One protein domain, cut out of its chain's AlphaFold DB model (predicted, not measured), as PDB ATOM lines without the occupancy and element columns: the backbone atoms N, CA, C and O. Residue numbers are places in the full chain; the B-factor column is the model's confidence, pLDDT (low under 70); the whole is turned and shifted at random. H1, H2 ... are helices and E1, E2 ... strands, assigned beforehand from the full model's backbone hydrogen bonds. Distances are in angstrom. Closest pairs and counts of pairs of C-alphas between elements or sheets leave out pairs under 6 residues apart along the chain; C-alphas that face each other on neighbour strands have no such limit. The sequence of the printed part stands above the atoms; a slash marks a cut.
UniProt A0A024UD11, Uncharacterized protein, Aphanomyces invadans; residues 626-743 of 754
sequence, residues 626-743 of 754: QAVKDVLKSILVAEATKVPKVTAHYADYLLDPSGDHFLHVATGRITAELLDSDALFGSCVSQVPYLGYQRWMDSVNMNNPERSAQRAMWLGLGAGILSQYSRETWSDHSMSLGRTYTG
ATOM      1  N   GLN A 626      12.229 199.897  -2.157       79.06
ATOM      2  CA  GLN A 626      12.647 200.633  -0.961       79.06
ATOM      3  C   GLN A 626      13.189 199.696   0.128       79.06
ATOM      4  O   GLN A 626      14.245 199.974   0.679       79.06
ATOM      5  N   ALA A 627      12.549 198.547   0.364       71.38
ATOM      6  CA  ALA A 627      13.042 197.567   1.333       71.38
ATOM      7  C   ALA A 627      14.421 197.007   0.933       71.38
ATOM      8  O   ALA A 627      15.278 196.803   1.790       71.38
ATOM      9  N   VAL A 628      14.671 196.833  -0.372       79.44
ATOM     10  CA  VAL A 628      16.001 196.461  -0.891       79.44
ATOM     11  C   VAL A 628      17.026 197.563  -0.601       79.44
ATOM     12  O   VAL A 628      18.121 197.272  -0.122       79.44
ATOM     13  N   LYS A 629      16.671 198.831  -0.848       84.31
ATOM     14  CA  LYS A 629      17.533 199.990  -0.560       84.31
ATOM     15  C   LYS A 629      17.839 200.127   0.930       84.31
ATOM     16  O   LYS A 629      18.976 200.427   1.275       84.31
ATOM     17  N   ASP A 630      16.870 199.871   1.804       77.19
ATOM     18  CA  ASP A 630      17.047 199.947   3.258       77.19
ATOM     19  C   ASP A 630      18.031 198.876   3.762       77.19
ATOM     20  O   ASP A 630      18.896 199.154   4.602       77.19
ATOM     21  N   VAL A 631      17.964 197.661   3.204       77.00
ATOM     22  CA  VAL A 631      18.946 196.602   3.481       77.00
ATOM     23  C   VAL A 631      20.317 196.958   2.922       77.00
ATOM     24  O   VAL A 631      21.303 196.876   3.651       77.00
ATOM     25  N   LEU A 632      20.392 197.411   1.669       83.50
ATOM     26  CA  LEU A 632      21.650 197.823   1.048       83.50
ATOM     27  C   LEU A 632      22.318 198.957   1.838       83.50
ATOM     28  O   LEU A 632      23.516 198.903   2.104       83.50
ATOM     29  N   LYS A 633      21.537 199.940   2.299       85.19
ATOM     30  CA  LYS A 633      21.999 201.002   3.197       85.19
ATOM     31  C   LYS A 633      22.557 200.431   4.495       85.19
ATOM     32  O   LYS A 633      23.636 200.835   4.915       85.19
ATOM     33  N   SER A 634      21.845 199.494   5.113       76.94
ATOM     34  CA  SER A 634      22.277 198.864   6.364       76.94
ATOM     35  C   SER A 634      23.596 198.104   6.197       76.94
ATOM     36  O   SER A 634      24.466 198.210   7.058       76.94
ATOM     37  N   ILE A 635      23.775 197.397   5.075       77.38
ATOM     38  CA  ILE A 635      25.025 196.706   4.728       77.38
ATOM     39  C   ILE A 635      26.155 197.720   4.541       77.38
ATOM     40  O   ILE A 635      27.175 197.614   5.216       77.38
ATOM     41  N   LEU A 636      25.950 198.737   3.695       80.44
ATOM     42  CA  LEU A 636      26.955 199.768   3.421       80.44
ATOM     43  C   LEU A 636      27.400 200.474   4.705       80.44
ATOM     44  O   LEU A 636      28.596 200.620   4.929       80.44
ATOM     45  N   VAL A 637      26.466 200.863   5.578       81.69
ATOM     46  CA  VAL A 637      26.782 201.485   6.874       81.69
ATOM     47  C   VAL A 637      27.569 200.525   7.769       81.69
ATOM     48  O   VAL A 637      28.592 200.924   8.330       81.69
ATOM     49  N   ALA A 638      27.130 199.268   7.892       74.56
ATOM     50  CA  ALA A 638      27.771 198.273   8.753       74.56
ATOM     51  C   ALA A 638      29.198 197.922   8.301       74.56
ATOM     52  O   ALA A 638      30.093 197.773   9.137       74.56
ATOM     53  N   GLU A 639      29.431 197.812   6.995       74.94
ATOM     54  CA  GLU A 639      30.763 197.572   6.430       74.94
ATOM     55  C   GLU A 639      31.648 198.815   6.537       74.94
ATOM     56  O   GLU A 639      32.851 198.716   6.804       74.94
ATOM     57  N   ALA A 640      31.052 199.997   6.388       79.56
ATOM     58  CA  ALA A 640      31.791 201.241   6.324       79.56
ATOM     59  C   ALA A 640      32.100 201.896   7.680       79.56
ATOM     60  O   ALA A 640      32.904 202.828   7.728       79.56
ATOM     61  N   THR A 641      31.528 201.406   8.788       77.19
ATOM     62  CA  THR A 641      31.624 202.030  10.131       77.19
ATOM     63  C   THR A 641      33.074 202.268  10.606       77.19
ATOM     64  O   THR A 641      33.318 203.057  11.514       77.19
ATOM     65  N   LYS A 642      34.070 201.583  10.024       76.00
ATOM     66  CA  LYS A 642      35.493 201.699  10.406       76.00
ATOM     67  C   LYS A 642      36.421 202.156   9.279       76.00
ATOM     68  O   LYS A 642      37.638 202.068   9.441       76.00
ATOM     69  N   VAL A 643      35.883 202.628   8.154       79.94
ATOM     70  CA  VAL A 643      36.689 203.092   7.017       79.94
ATOM     71  C   VAL A 643      36.402 204.564   6.701       79.94
ATOM     72  O   VAL A 643      35.249 204.957   6.561       79.94
ATOM     73  N   PRO A 644      37.442 205.408   6.562       77.81
ATOM     74  CA  PRO A 644      37.261 206.848   6.360       77.81
ATOM     75  C   PRO A 644      36.845 207.217   4.927       77.81
ATOM     76  O   PRO A 644      36.389 208.333   4.685       77.81
ATOM     77  N   LYS A 645      37.035 206.302   3.967       85.56
ATOM     78  CA  LYS A 645      36.672 206.467   2.558       85.56
ATOM     79  C   LYS A 645      35.977 205.211   2.066       85.56
ATOM     80  O   LYS A 645      36.491 204.113   2.267       85.56
ATOM     81  N   VAL A 646      34.852 205.401   1.389       88.00
ATOM     82  CA  VAL A 646      34.066 204.317   0.802       88.00
ATOM     83  C   VAL A 646      33.942 204.540  -0.692       88.00
ATOM     84  O   VAL A 646      33.650 205.652  -1.136       88.00
ATOM     85  N   THR A 647      34.136 203.463  -1.446       88.12
ATOM     86  CA  THR A 647      33.853 203.408  -2.876       88.12
ATOM     87  C   THR A 647      32.845 202.294  -3.114       88.12
ATOM     88  O   THR A 647      33.128 201.137  -2.816       88.12
ATOM     89  N   ALA A 648      31.672 202.640  -3.635       88.31
ATOM     90  CA  ALA A 648      30.649 201.687  -4.030       88.31
ATOM     91  C   ALA A 648      30.774 201.376  -5.526       88.31
ATOM     92  O   ALA A 648      30.845 202.280  -6.361       88.31
ATOM     93  N   HIS A 649      30.786 200.088  -5.857       86.00
ATOM     94  CA  HIS A 649      30.800 199.591  -7.230       86.00
ATOM     95  C   HIS A 649      29.407 199.054  -7.576       86.00
ATOM     96  O   HIS A 649      28.834 198.311  -6.781       86.00
ATOM     97  N   TYR A 650      28.859 199.406  -8.739       83.94
ATOM     98  CA  TYR A 650      27.541 198.926  -9.179       83.94
ATOM     99  C   TYR A 650      27.463 198.768 -10.697       83.94
ATOM    100  O   TYR A 650      28.220 199.406 -11.421       83.94
ATOM    101  N   ALA A 651      26.557 197.916 -11.181       80.81
ATOM    102  CA  ALA A 651      26.355 197.720 -12.615       80.81
ATOM    103  C   ALA A 651      25.912 199.032 -13.282       80.81
ATOM    104  O   ALA A 651      24.973 199.675 -12.814       80.81
ATOM    105  N   ASP A 652      26.581 199.444 -14.354       78.50
ATOM    106  CA  ASP A 652      26.186 200.626 -15.114       78.50
ATOM    107  C   ASP A 652      24.767 200.423 -15.667       78.50
ATOM    108  O   ASP A 652      24.449 199.394 -16.259       78.50
ATOM    109  N   TYR A 653      23.897 201.397 -15.417       76.69
ATOM    110  CA  TYR A 653      22.478 201.365 -15.772       76.69
ATOM    111  C   TYR A 653      22.114 202.445 -16.802       76.69
ATOM    112  O   TYR A 653      20.959 202.517 -17.225       76.69
ATOM    113  N   LEU A 654      23.069 203.313 -17.167       65.56
ATOM    114  CA  LEU A 654      22.864 204.471 -18.045       65.56
ATOM    115  C   LEU A 654      23.390 204.234 -19.458       65.56
ATOM    116  O   LEU A 654      22.854 204.798 -20.413       65.56
ATOM    117  N   LEU A 655      24.445 203.434 -19.594       59.62
ATOM    118  CA  LEU A 655      25.091 203.150 -20.867       59.62
ATOM    119  C   LEU A 655      25.193 201.645 -21.053       59.62
ATOM    120  O   LEU A 655      26.143 201.021 -20.590       59.62
ATOM    121  N   ASP A 656      24.241 201.083 -21.795       53.59
ATOM    122  CA  ASP A 656      24.424 199.755 -22.353       53.59
ATOM    123  C   ASP A 656      24.414 199.782 -23.881       53.59
ATOM    124  O   ASP A 656      23.350 199.855 -24.499       53.59
ATOM    125  N   PRO A 657      25.590 199.726 -24.521       44.53
ATOM    126  CA  PRO A 657      25.679 199.658 -25.972       44.53
ATOM    127  C   PRO A 657      25.244 198.299 -26.563       44.53
ATOM    128  O   PRO A 657      25.186 198.184 -27.786       44.53
ATOM    129  N   SER A 658      24.940 197.281 -25.745       50.41
ATOM    130  CA  SER A 658      24.653 195.897 -26.174       50.41
ATOM    131  C   SER A 658      23.416 195.228 -25.551       50.41
ATOM    132  O   SER A 658      23.054 194.140 -25.994       50.41
ATOM    133  N   GLY A 659      22.747 195.861 -24.585       55.25
ATOM    134  CA  GLY A 659      21.514 195.356 -23.971       55.25
ATOM    135  C   GLY A 659      21.735 194.182 -23.006       55.25
ATOM    136  O   GLY A 659      21.451 193.033 -23.329       55.25
ATOM    137  N   ASP A 660      22.228 194.475 -21.810       55.28
ATOM    138  CA  ASP A 660      22.226 193.628 -20.624       55.28
ATOM    139  C   ASP A 660      20.789 193.509 -20.099       55.28
ATOM    140  O   ASP A 660      19.935 194.389 -20.272       55.28
ATOM    141  N   HIS A 661      20.483 192.373 -19.486       62.19
ATOM    142  CA  HIS A 661      19.126 192.043 -19.092       62.19
ATOM    143  C   HIS A 661      18.649 192.937 -17.938       62.19
ATOM    144  O   HIS A 661      19.432 193.400 -17.102       62.19
ATOM    145  N   PHE A 662      17.329 193.144 -17.846       67.88
ATOM    146  CA  PHE A 662      16.713 194.134 -16.956       67.88
ATOM    147  C   PHE A 662      17.148 194.024 -15.487       67.88
ATOM    148  O   PHE A 662      17.089 195.016 -14.765       67.88
ATOM    149  N   LEU A 663      17.572 192.841 -15.028       70.56
ATOM    150  CA  LEU A 663      18.050 192.616 -13.663       70.56
ATOM    151  C   LEU A 663      19.375 193.336 -13.372       70.56
ATOM    152  O   LEU A 663      19.520 193.915 -12.294       70.56
ATOM    153  N   HIS A 664      20.320 193.356 -14.312       71.94
ATOM    154  CA  HIS A 664      21.587 194.075 -14.151       71.94
ATOM    155  C   HIS A 664      21.354 195.587 -14.128       71.94
ATOM    156  O   HIS A 664      21.790 196.272 -13.203       71.94
ATOM    157  N   VAL A 665      20.534 196.085 -15.055       75.50
ATOM    158  CA  VAL A 665      20.115 197.493 -15.081       75.50
ATOM    159  C   VAL A 665      19.355 197.869 -13.803       75.50
ATOM    160  O   VAL A 665      19.600 198.919 -13.213       75.50
ATOM    161  N   ALA A 666      18.445 197.012 -13.326       77.12
ATOM    162  CA  ALA A 666      17.655 197.273 -12.125       77.12
ATOM    163  C   ALA A 666      18.506 197.284 -10.848       77.12
ATOM    164  O   ALA A 666      18.303 198.156 -10.003       77.12
ATOM    165  N   THR A 667      19.453 196.354 -10.699       81.06
ATOM    166  CA  THR A 667      20.364 196.309  -9.539       81.06
ATOM    167  C   THR A 667      21.330 197.492  -9.534       81.06
ATOM    168  O   THR A 667      21.508 198.133  -8.492       81.06
ATOM    169  N   GLY A 668      21.871 197.847 -10.704       85.75
ATOM    170  CA  GLY A 668      22.648 199.065 -10.921       85.75
ATOM    171  C   GLY A 668      21.886 200.325 -10.520       85.75
ATOM    172  O   GLY A 668      22.342 201.092  -9.670       85.75
ATOM    173  N   ARG A 669      20.665 200.479 -11.044       85.75
ATOM    174  CA  ARG A 669      19.785 201.616 -10.753       85.75
ATOM    175  C   ARG A 669      19.397 201.701  -9.277       85.75
ATOM    176  O   ARG A 669      19.473 202.782  -8.708       85.75
ATOM    177  N   ILE A 670      18.999 200.595  -8.638       89.62
ATOM    178  CA  ILE A 670      18.638 200.584  -7.205       89.62
ATOM    179  C   ILE A 670      19.806 201.077  -6.346       89.62
ATOM    180  O   ILE A 670      19.591 201.857  -5.417       89.62
ATOM    181  N   THR A 671      21.024 200.639  -6.673       90.00
ATOM    182  CA  THR A 671      22.240 201.034  -5.954       90.00
ATOM    183  C   THR A 671      22.556 202.508  -6.180       90.00
ATOM    184  O   THR A 671      22.723 203.242  -5.208       90.00
ATOM    185  N   ALA A 672      22.564 202.966  -7.434       89.06
ATOM    186  CA  ALA A 672      22.810 204.367  -7.770       89.06
ATOM    187  C   ALA A 672      21.775 205.306  -7.125       89.06
ATOM    188  O   ALA A 672      22.142 206.263  -6.452       89.06
ATOM    189  N   GLU A 673      20.482 204.977  -7.218       91.56
ATOM    190  CA  GLU A 673      19.407 205.759  -6.600       91.56
ATOM    191  C   GLU A 673      19.561 205.860  -5.078       91.56
ATOM    192  O   GLU A 673      19.298 206.921  -4.513       91.56
ATOM    193  N   LEU A 674      19.967 204.786  -4.391       93.62
ATOM    194  CA  LEU A 674      20.256 204.846  -2.956       93.62
ATOM    195  C   LEU A 674      21.439 205.780  -2.667       93.62
ATOM    196  O   LEU A 674      21.340 206.629  -1.783       93.62
ATOM    197  N   LEU A 675      22.546 205.608  -3.394       92.50
ATOM    198  CA  LEU A 675      23.775 206.374  -3.181       92.50
ATOM    199  C   LEU A 675      23.580 207.869  -3.458       92.50
ATOM    200  O   LEU A 675      24.205 208.690  -2.790       92.50
ATOM    201  N   ASP A 676      22.712 208.216  -4.407       89.06
ATOM    202  CA  ASP A 676      22.428 209.601  -4.783       89.06
ATOM    203  C   ASP A 676      21.363 210.263  -3.899       89.06
ATOM    204  O   ASP A 676      21.452 211.462  -3.626       89.06
ATOM    205  N   SER A 677      20.348 209.512  -3.455       87.81
ATOM    206  CA  SER A 677      19.234 210.066  -2.665       87.81
ATOM    207  C   SER A 677      19.529 210.186  -1.171       87.81
ATOM    208  O   SER A 677      18.943 211.041  -0.500       87.81
ATOM    209  N   ASP A 678      20.425 209.361  -0.631       90.06
ATOM    210  CA  ASP A 678      20.818 209.445   0.769       90.06
ATOM    211  C   ASP A 678      21.826 210.582   0.983       90.06
ATOM    212  O   ASP A 678      22.919 210.592   0.416       90.06
ATOM    213  N   ALA A 679      21.468 211.546   1.836       85.44
ATOM    214  CA  ALA A 679      22.278 212.738   2.078       85.44
ATOM    215  C   ALA A 679      23.695 212.420   2.584       85.44
ATOM    216  O   ALA A 679      24.637 213.162   2.290       85.44
ATOM    217  N   LEU A 680      23.860 211.326   3.333       81.56
ATOM    218  CA  LEU A 680      25.150 210.931   3.876       81.56
ATOM    219  C   LEU A 680      25.983 210.241   2.789       81.56
ATOM    220  O   LEU A 680      27.119 210.657   2.548       81.56
ATOM    221  N   PHE A 681      25.402 209.292   2.047       90.88
ATOM    222  CA  PHE A 681      26.105 208.623   0.946       90.88
ATOM    223  C   PHE A 681      26.480 209.567  -0.199       90.88
ATOM    224  O   PHE A 681      27.643 209.578  -0.613       90.88
ATOM    225  N   GLY A 682      25.561 210.420  -0.658       86.56
ATOM    226  CA  GLY A 682      25.790 211.318  -1.796       86.56
ATOM    227  C   GLY A 682      26.942 212.308  -1.577       86.56
ATOM    228  O   GLY A 682      27.548 212.790  -2.545       86.56
ATOM    229  N   SER A 683      27.275 212.570  -0.307       86.50
ATOM    230  CA  SER A 683      28.356 213.462   0.110       86.50
ATOM    231  C   SER A 683      29.732 212.790   0.205       86.50
ATOM    232  O   SER A 683      30.736 213.460  -0.058       86.50
ATOM    233  N   CYS A 684      29.795 211.502   0.566       90.19
ATOM    234  CA  CYS A 684      31.031 210.856   1.022       90.19
ATOM    235  C   CYS A 684      31.389 209.541   0.306       90.19
ATOM    236  O   CYS A 684      32.558 209.153   0.290       90.19
ATOM    237  N   VAL A 685      30.424 208.860  -0.323       93.06
ATOM    238  CA  VAL A 685      30.651 207.573  -0.998       93.06
ATOM    239  C   VAL A 685      31.005 207.811  -2.465       93.06
ATOM    240  O   VAL A 685      30.179 208.273  -3.254       93.06
ATOM    241  N   SER A 686      32.244 207.489  -2.839       93.06
ATOM    242  CA  SER A 686      32.667 207.481  -4.245       93.06
ATOM    243  C   SER A 686      31.961 206.360  -5.003       93.06
ATOM    244  O   SER A 686      31.654 205.323  -4.422       93.06
ATOM    245  N   GLN A 687      31.703 206.550  -6.292       91.62
ATOM    246  CA  GLN A 687      30.940 205.597  -7.099       91.62
ATOM    247  C   GLN A 687      31.735 205.152  -8.324       91.62
ATOM    248  O   GLN A 687      32.319 205.981  -9.020       91.62
ATOM    249  N   VAL A 688      31.735 203.852  -8.605       87.88
ATOM    250  CA  VAL A 688      32.329 203.270  -9.813       87.88
ATOM    251  C   VAL A 688      31.267 202.424 -10.511       87.88
ATOM    252  O   VAL A 688      31.074 201.266 -10.123       87.88
ATOM    253  N   PRO A 689      30.570 202.960 -11.530       84.88
ATOM    254  CA  PRO A 689      29.760 202.112 -12.387       84.88
ATOM    255  C   PRO A 689      30.685 201.117 -13.094       84.88
ATOM    256  O   PRO A 689      31.797 201.473 -13.492       84.88
ATOM    257  N   TYR A 690      30.269 199.867 -13.244       77.25
ATOM    258  CA  TYR A 690      30.966 198.884 -14.064       77.25
ATOM    259  C   TYR A 690      30.043 198.375 -15.162       77.25
ATOM    260  O   TYR A 690      28.896 198.012 -14.923       77.25
ATOM    261  N   LEU A 691      30.569 198.319 -16.377       70.06
ATOM    262  CA  LEU A 691      29.950 197.592 -17.469       70.06
ATOM    263  C   LEU A 691      30.033 196.103 -17.125       70.06
ATOM    264  O   LEU A 691      31.048 195.639 -16.585       70.06
ATOM    265  N   GLY A 692      28.937 195.387 -17.375       62.94
ATOM    266  CA  GLY A 692      28.786 193.976 -17.046       62.94
ATOM    267  C   GLY A 692      29.795 193.071 -17.758       62.94
ATOM    268  O   GLY A 692      30.846 193.479 -18.256       62.94
ATOM    269  N   TYR A 693      29.475 191.786 -17.817       61.38
ATOM    270  CA  TYR A 693      30.389 190.740 -18.264       61.38
ATOM    271  C   TYR A 693      30.603 190.719 -19.789       61.38
ATOM    272  O   TYR A 693      30.569 189.666 -20.391       61.38
ATOM    273  N   GLN A 694      30.779 191.839 -20.476       53.22
ATOM    274  CA  GLN A 694      30.717 191.899 -21.947       53.22
ATOM    275  C   GLN A 694      32.020 191.471 -22.653       53.22
ATOM    276  O   GLN A 694      32.169 191.656 -23.857       53.22
ATOM    277  N   ARG A 695      32.991 190.911 -21.917       60.62
ATOM    278  CA  ARG A 695      34.296 190.504 -22.460       60.62
ATOM    279  C   ARG A 695      34.797 189.200 -21.846       60.62
ATOM    280  O   ARG A 695      35.721 189.170 -21.040       60.62
ATOM    281  N   TRP A 696      34.168 188.091 -22.210       57.38
ATOM    282  CA  TRP A 696      34.484 186.784 -21.620       57.38
ATOM    283  C   TRP A 696      35.856 186.230 -21.992       57.38
ATOM    284  O   TRP A 696      36.450 185.496 -21.205       57.38
ATOM    285  N   MET A 697      36.369 186.611 -23.162       60.94
ATOM    286  CA  MET A 697      37.686 186.184 -23.643       60.94
ATOM    287  C   MET A 697      38.841 186.966 -23.018       60.94
ATOM    288  O   MET A 697      39.998 186.566 -23.145       60.94
ATOM    289  N   ASP A 698      38.549 188.064 -22.330       67.38
ATOM    290  CA  ASP A 698      39.577 188.826 -21.641       67.38
ATOM    291  C   ASP A 698      40.068 188.066 -20.403       67.38
ATOM    292  O   ASP A 698      39.369 187.241 -19.800       67.38
ATOM    293  N   SER A 699      41.289 188.378 -19.983       72.75
ATOM    294  CA  SER A 699      41.839 187.870 -18.733       72.75
ATOM    295  C   SER A 699      41.029 188.361 -17.530       72.75
ATOM    296  O   SER A 699      40.623 189.523 -17.482       72.75
ATOM    297  N   VAL A 700      40.887 187.498 -16.520       78.38
ATOM    298  CA  VAL A 700      40.430 187.880 -15.174       78.38
ATOM    299  C   VAL A 700      41.209 189.113 -14.712       78.38
ATOM    300  O   VAL A 700      42.437 189.073 -14.642       78.38
ATOM    301  N   ASN A 701      40.496 190.200 -14.419       78.25
ATOM    302  CA  ASN A 701      41.083 191.486 -14.033       78.25
ATOM    303  C   ASN A 701      40.777 191.873 -12.577       78.25
ATOM    304  O   ASN A 701      41.357 192.826 -12.057       78.25
ATOM    305  N   MET A 702      39.901 191.123 -11.910       79.19
ATOM    306  CA  MET A 702      39.593 191.279 -10.497       79.19
ATOM    307  C   MET A 702      40.448 190.331  -9.654       79.19
ATOM    308  O   MET A 702      40.549 189.131  -9.929       79.19
ATOM    309  N   ASN A 703      41.044 190.878  -8.599       80.38
ATOM    310  CA  ASN A 703      41.888 190.138  -7.669       80.38
ATOM    311  C   ASN A 703      41.080 189.643  -6.461       80.38
ATOM    312  O   ASN A 703      39.904 189.957  -6.295       80.38
ATOM    313  N   ASN A 704      41.697 188.795  -5.640       74.25
ATOM    314  CA  ASN A 704      41.129 188.431  -4.347       74.25
ATOM    315  C   ASN A 704      41.339 189.584  -3.343       74.25
ATOM    316  O   ASN A 704      42.417 190.183  -3.369       74.25
ATOM    317  N   PRO A 705      40.393 189.818  -2.411       70.06
ATOM    318  CA  PRO A 705      39.234 188.973  -2.082       70.06
ATOM    319  C   PRO A 705      37.981 189.170  -2.956       70.06
ATOM    320  O   PRO A 705      37.103 188.306  -2.929       70.06
ATOM    321  N   GLU A 706      37.894 190.230  -3.758       74.50
ATOM    322  CA  GLU A 706      36.683 190.629  -4.494       74.50
ATOM    323  C   GLU A 706      36.228 189.548  -5.479       74.50
ATOM    324  O   GLU A 706      35.050 189.190  -5.530       74.50
ATOM    325  N   ARG A 707      37.179 188.936  -6.194       77.56
ATOM    326  CA  ARG A 707      36.901 187.814  -7.100       77.56
ATOM    327  C   ARG A 707      36.241 186.647  -6.373       77.56
ATOM    328  O   ARG A 707      35.296 186.062  -6.890       77.56
ATOM    329  N   SER A 708      36.729 186.301  -5.184       74.31
ATOM    330  CA  SER A 708      36.171 185.186  -4.413       74.31
ATOM    331  C   SER A 708      34.800 185.537  -3.822       74.31
ATOM    332  O   SER A 708      33.920 184.682  -3.785       74.31
ATOM    333  N   ALA A 709      34.581 186.798  -3.437       73.69
ATOM    334  CA  ALA A 709      33.274 187.294  -3.004       73.69
ATOM    335  C   ALA A 709      32.229 187.236  -4.128       73.69
ATOM    336  O   ALA A 709      31.124 186.739  -3.912       73.69
ATOM    337  N   GLN A 710      32.593 187.654  -5.345       77.94
ATOM    338  CA  GLN A 710      31.706 187.559  -6.509       77.94
ATOM    339  C   GLN A 710      31.328 186.102  -6.812       77.94
ATOM    340  O   GLN A 710      30.171 185.818  -7.114       77.94
ATOM    341  N   ARG A 711      32.290 185.177  -6.695       80.62
ATOM    342  CA  ARG A 711      32.043 183.738  -6.856       80.62
ATOM    343  C   ARG A 711      31.084 183.207  -5.798       80.62
ATOM    344  O   ARG A 711      30.085 182.597  -6.151       80.62
ATOM    345  N   ALA A 712      31.302 183.508  -4.523       74.12
ATOM    346  CA  ALA A 712      30.389 183.064  -3.473       74.12
ATOM    347  C   ALA A 712      28.959 183.611  -3.655       74.12
ATOM    348  O   ALA A 712      27.986 182.874  -3.505       74.12
ATOM    349  N   MET A 713      28.824 184.887  -4.035       74.88
ATOM    350  CA  MET A 713      27.523 185.508  -4.294       74.88
ATOM    351  C   MET A 713      26.778 184.813  -5.439       74.88
ATOM    352  O   MET A 713      25.595 184.501  -5.307       74.88
ATOM    353  N   TRP A 714      27.459 184.553  -6.558       77.88
ATOM    354  CA  TRP A 714      26.828 183.879  -7.691       77.88
ATOM    355  C   TRP A 714      26.449 182.436  -7.373       77.88
ATOM    356  O   TRP A 714      25.426 181.959  -7.858       77.88
ATOM    357  N   LEU A 715      27.225 181.754  -6.533       76.94
ATOM    358  CA  LEU A 715      26.912 180.391  -6.133       76.94
ATOM    359  C   LEU A 715      25.619 180.357  -5.310       76.94
ATOM    360  O   LEU A 715      24.700 179.607  -5.640       76.94
ATOM    361  N   GLY A 716      25.504 181.231  -4.304       71.88
ATOM    362  CA  GLY A 716      24.285 181.360  -3.501       71.88
ATOM    363  C   GLY A 716      23.063 181.743  -4.345       71.88
ATOM    364  O   GLY A 716      22.003 181.122  -4.235       71.88
ATOM    365  N   LEU A 717      23.217 182.702  -5.265       73.69
ATOM    366  CA  LEU A 717      22.142 183.096  -6.181       73.69
ATOM    367  C   LEU A 717      21.727 181.944  -7.110       73.69
ATOM    368  O   LEU A 717      20.534 181.697  -7.294       73.69
ATOM    369  N   GLY A 718      22.693 181.211  -7.666       74.12
ATOM    370  CA  GLY A 718      22.434 180.049  -8.515       74.12
ATOM    371  C   GLY A 718      21.688 178.935  -7.784       74.12
ATOM    372  O   GLY A 718      20.813 178.297  -8.370       74.12
ATOM    373  N   ALA A 719      21.964 178.738  -6.496       71.06
ATOM    374  CA  ALA A 719      21.224 177.819  -5.632       71.06
ATOM    375  C   ALA A 719      19.758 178.228  -5.468       71.06
ATOM    376  O   ALA A 719      18.850 177.406  -5.639       71.06
ATOM    377  N   GLY A 720      19.524 179.512  -5.180       67.56
ATOM    378  CA  GLY A 720      18.183 180.078  -5.060       67.56
ATOM    379  C   GLY A 720      17.378 179.918  -6.349       67.56
ATOM    380  O   GLY A 720      16.245 179.442  -6.306       67.56
ATOM    381  N   ILE A 721      17.982 180.224  -7.502       68.69
ATOM    382  CA  ILE A 721      17.328 180.088  -8.812       68.69
ATOM    383  C   ILE A 721      17.005 178.624  -9.120       68.69
ATOM    384  O   ILE A 721      15.870 178.332  -9.499       68.69
ATOM    385  N   LEU A 722      17.954 177.699  -8.919       68.06
ATOM    386  CA  LEU A 722      17.717 176.272  -9.162       68.06
ATOM    387  C   LEU A 722      16.545 175.755  -8.321       68.06
ATOM    388  O   LEU A 722      15.709 175.012  -8.831       68.06
ATOM    389  N   SER A 723      16.448 176.192  -7.062       65.75
ATOM    390  CA  SER A 723      15.366 175.782  -6.162       65.75
ATOM    391  C   SER A 723      13.967 176.210  -6.624       65.75
ATOM    392  O   SER A 723      12.993 175.549  -6.271       65.75
ATOM    393  N   GLN A 724      13.859 177.291  -7.407       63.31
ATOM    394  CA  GLN A 724      12.576 177.836  -7.865       63.31
ATOM    395  C   GLN A 724      12.246 177.461  -9.314       63.31
ATOM    396  O   GLN A 724      11.077 177.271  -9.641       63.31
ATOM    397  N   TYR A 725      13.254 177.363 -10.183       65.38
ATOM    398  CA  TYR A 725      13.053 177.313 -11.635       65.38
ATOM    399  C   TYR A 725      13.720 176.122 -12.328       65.38
ATOM    400  O   TYR A 725      13.711 176.076 -13.557       65.38
ATOM    401  N   SER A 726      14.323 175.185 -11.586       68.62
ATOM    402  CA  SER A 726      15.037 174.026 -12.159       68.62
ATOM    403  C   SER A 726      16.136 174.420 -13.156       68.62
ATOM    404  O   SER A 726      16.514 173.627 -14.014       68.62
ATOM    405  N   ARG A 727      16.629 175.661 -13.067       65.81
ATOM    406  CA  ARG A 727      17.575 176.248 -14.012       65.81
ATOM    407  C   ARG A 727      18.933 176.432 -13.357       65.81
ATOM    408  O   ARG A 727      19.051 177.085 -12.321       65.81
ATOM    409  N   GLU A 728      19.951 175.878 -13.997       66.81
ATOM    410  CA  GLU A 728      21.343 176.015 -13.593       66.81
ATOM    411  C   GLU A 728      21.904 177.309 -14.194       66.81
ATOM    412  O   GLU A 728      21.929 177.471 -15.407       66.81
ATOM    413  N   THR A 729      22.259 178.285 -13.355       70.81
ATOM    414  CA  THR A 729      22.754 179.599 -13.812       70.81
ATOM    415  C   THR A 729      24.224 179.832 -13.497       70.81
ATOM    416  O   THR A 729      24.809 180.791 -14.006       70.81
ATOM    417  N   TRP A 730      24.830 178.971 -12.675       76.62
ATOM    418  CA  TRP A 730      26.238 179.081 -12.323       76.62
ATOM    419  C   TRP A 730      27.120 178.869 -13.549       76.62
ATOM    420  O   TRP A 730      27.930 179.740 -13.837       76.62
ATOM    421  N   SER A 731      26.963 177.774 -14.292       71.50
ATOM    422  CA  SER A 731      27.811 177.439 -15.440       71.50
ATOM    423  C   SER A 731      27.834 178.553 -16.484       71.50
ATOM    424  O   SER A 731      28.926 178.952 -16.892       71.50
ATOM    425  N   ASP A 732      26.675 179.141 -16.796       69.38
ATOM    426  CA  ASP A 732      26.537 180.285 -17.709       69.38
ATOM    427  C   ASP A 732      27.379 181.498 -17.266       69.38
ATOM    428  O   ASP A 732      28.092 182.112 -18.061       69.38
ATOM    429  N   HIS A 733      27.334 181.845 -15.976       71.38
ATOM    430  CA  HIS A 733      27.964 183.065 -15.456       71.38
ATOM    431  C   HIS A 733      29.389 182.835 -14.942       71.38
ATOM    432  O   HIS A 733      30.185 183.774 -14.881       71.38
ATOM    433  N   SER A 734      29.740 181.593 -14.608       75.62
ATOM    434  CA  SER A 734      30.988 181.202 -13.949       75.62
ATOM    435  C   SER A 734      32.220 181.636 -14.733       75.62
ATOM    436  O   SER A 734      33.204 182.093 -14.145       75.62
ATOM    437  N   MET A 735      32.164 181.535 -16.062       69.31
ATOM    438  CA  MET A 735      33.239 181.920 -16.984       69.31
ATOM    439  C   MET A 735      33.548 183.415 -16.919       69.31
ATOM    440  O   MET A 735      34.691 183.824 -17.116       69.31
ATOM    441  N   SER A 736      32.546 184.219 -16.574       71.38
ATOM    442  CA  SER A 736      32.643 185.670 -16.478       71.38
ATOM    443  C   SER A 736      33.144 186.164 -15.120       71.38
ATOM    444  O   SER A 736      33.549 187.319 -14.994       71.38
ATOM    445  N   LEU A 737      33.143 185.304 -14.099       77.00
ATOM    446  CA  LEU A 737      33.512 185.686 -12.737       77.00
ATOM    447  C   LEU A 737      34.975 186.117 -12.668       77.00
ATOM    448  O   LEU A 737      35.862 185.504 -13.265       77.00
ATOM    449  N   GLY A 738      35.233 187.184 -11.921       76.44
ATOM    450  CA  GLY A 738      36.541 187.824 -11.868       76.44
ATOM    451  C   GLY A 738      36.784 188.864 -12.964       76.44
ATOM    452  O   GLY A 738      37.915 189.332 -13.087       76.44
ATOM    453  N   ARG A 739      35.770 189.221 -13.764       78.00
ATOM    454  CA  ARG A 739      35.868 190.267 -14.794       78.00
ATOM    455  C   ARG A 739      34.909 191.405 -14.492       78.00
ATOM    456  O   ARG A 739      33.700 191.201 -14.445       78.00
ATOM    457  N   THR A 740      35.452 192.599 -14.292       74.00
ATOM    458  CA  THR A 740      34.685 193.832 -14.072       74.00
ATOM    459  C   THR A 740      35.313 194.967 -14.869       74.00
ATOM    460  O   THR A 740      36.491 195.270 -14.668       74.00
ATOM    461  N   TYR A 741      34.552 195.607 -15.755       75.62
ATOM    462  CA  TYR A 741      35.040 196.731 -16.558       75.62
ATOM    463  C   TYR A 741      34.493 198.025 -15.998       75.62
ATOM    464  O   TYR A 741      33.329 198.351 -16.180       75.62
ATOM    465  N   THR A 742      35.326 198.760 -15.278       73.62
ATOM    466  CA  THR A 742      34.902 199.995 -14.625       73.62
ATOM    467  C   THR A 742      34.702 201.109 -15.648       73.62
ATOM    468  O   THR A 742      35.593 201.383 -16.453       73.62
ATOM    469  N   GLY A 743      33.552 201.768 -15.580       72.31
ATOM    470  CA  GLY A 743      33.314 203.066 -16.187       72.31
ATOM    471  C   GLY A 743      34.007 204.192 -15.411       72.31
ATOM    472  O   GLY A 743      34.888 203.969 -14.576       72.31
TER     473      GLY A 743
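Overview. This is residues 626 to 743 of the 754 residues of an uncharacterized protein of Aphanomyces invadans (UniProt A0A024UD11). Two separate lobes make this domain: in one, a two-strand ribbon, E1 and E2, has H2 packed on it, H1 crossing H2 and short H3 at a corner; in the other, long H4 has short H5 packed on it. Residues 741 to 742 come back to pair with E2. The printed part has 118 residues, in the order H1 E1 H2 H3 E2 H4 H5, mostly helix, with E1 and E2 parallel. It is compact, with a radius of gyration of the C-alphas of 15.1 A and spans of 40 by 32 by 28 A.

Arrangement. H1, residues 626 to 640, touches H2, residues 662 to 677, with residues 628 to 633 alone, at a steep tilt of 65 degrees; the C-alphas of Lys 629 and Leu 674 are closest, 6.1 A. E1, residues 646 to 651, and E2, residues 685 to 691, are parallel neighbours, with N 648 and O 686 2.8 A apart, within hydrogen-bond range. The closest C-alphas of E1 and H2, those of Ala 651 and Gly 668, are 4.3 A apart. H2 and H3, residues 679 to 684, touch only at the corner, Asp 676 to Gly 682, C-alphas 4.8 A apart. E1, H2, H3 and E2 form a strand-helix-strand unit, two parallel strands joined through helices, its crossover right-handed. H4, residues 706 to 725, touches H5, residues 730 to 734; the closest C-alphas, Gly 718 and Trp 730, are 5.5 A apart. H4 and H5 are apart from H1, E1, H2 and H3. Every O i to N i+4 pair is within range in H1, H2, H4 and H5; in H3, 1 of 2.

Along the chain. H1 begins at C-alpha 626, (12.647, 200.633, -0.961), and spans 20.5 A; H2 spans 21.6 A, E1 16.8 A and E2 19.3 A. H4 spans 28.0 A; H5 ends at C-alpha 734, (30.988, 181.202, -13.949).

Size, cuts and confidence. The C-alphas of Pro 644 and Ser 726, the two farthest apart, are 43.8 A apart. The printed part has no cut; the link from E2 to H4 is long. Mean pLDDT of the printed part is 75.9, with residues 654 to 662, 692 to 698, 720 to 728, 732 and 735 under 70.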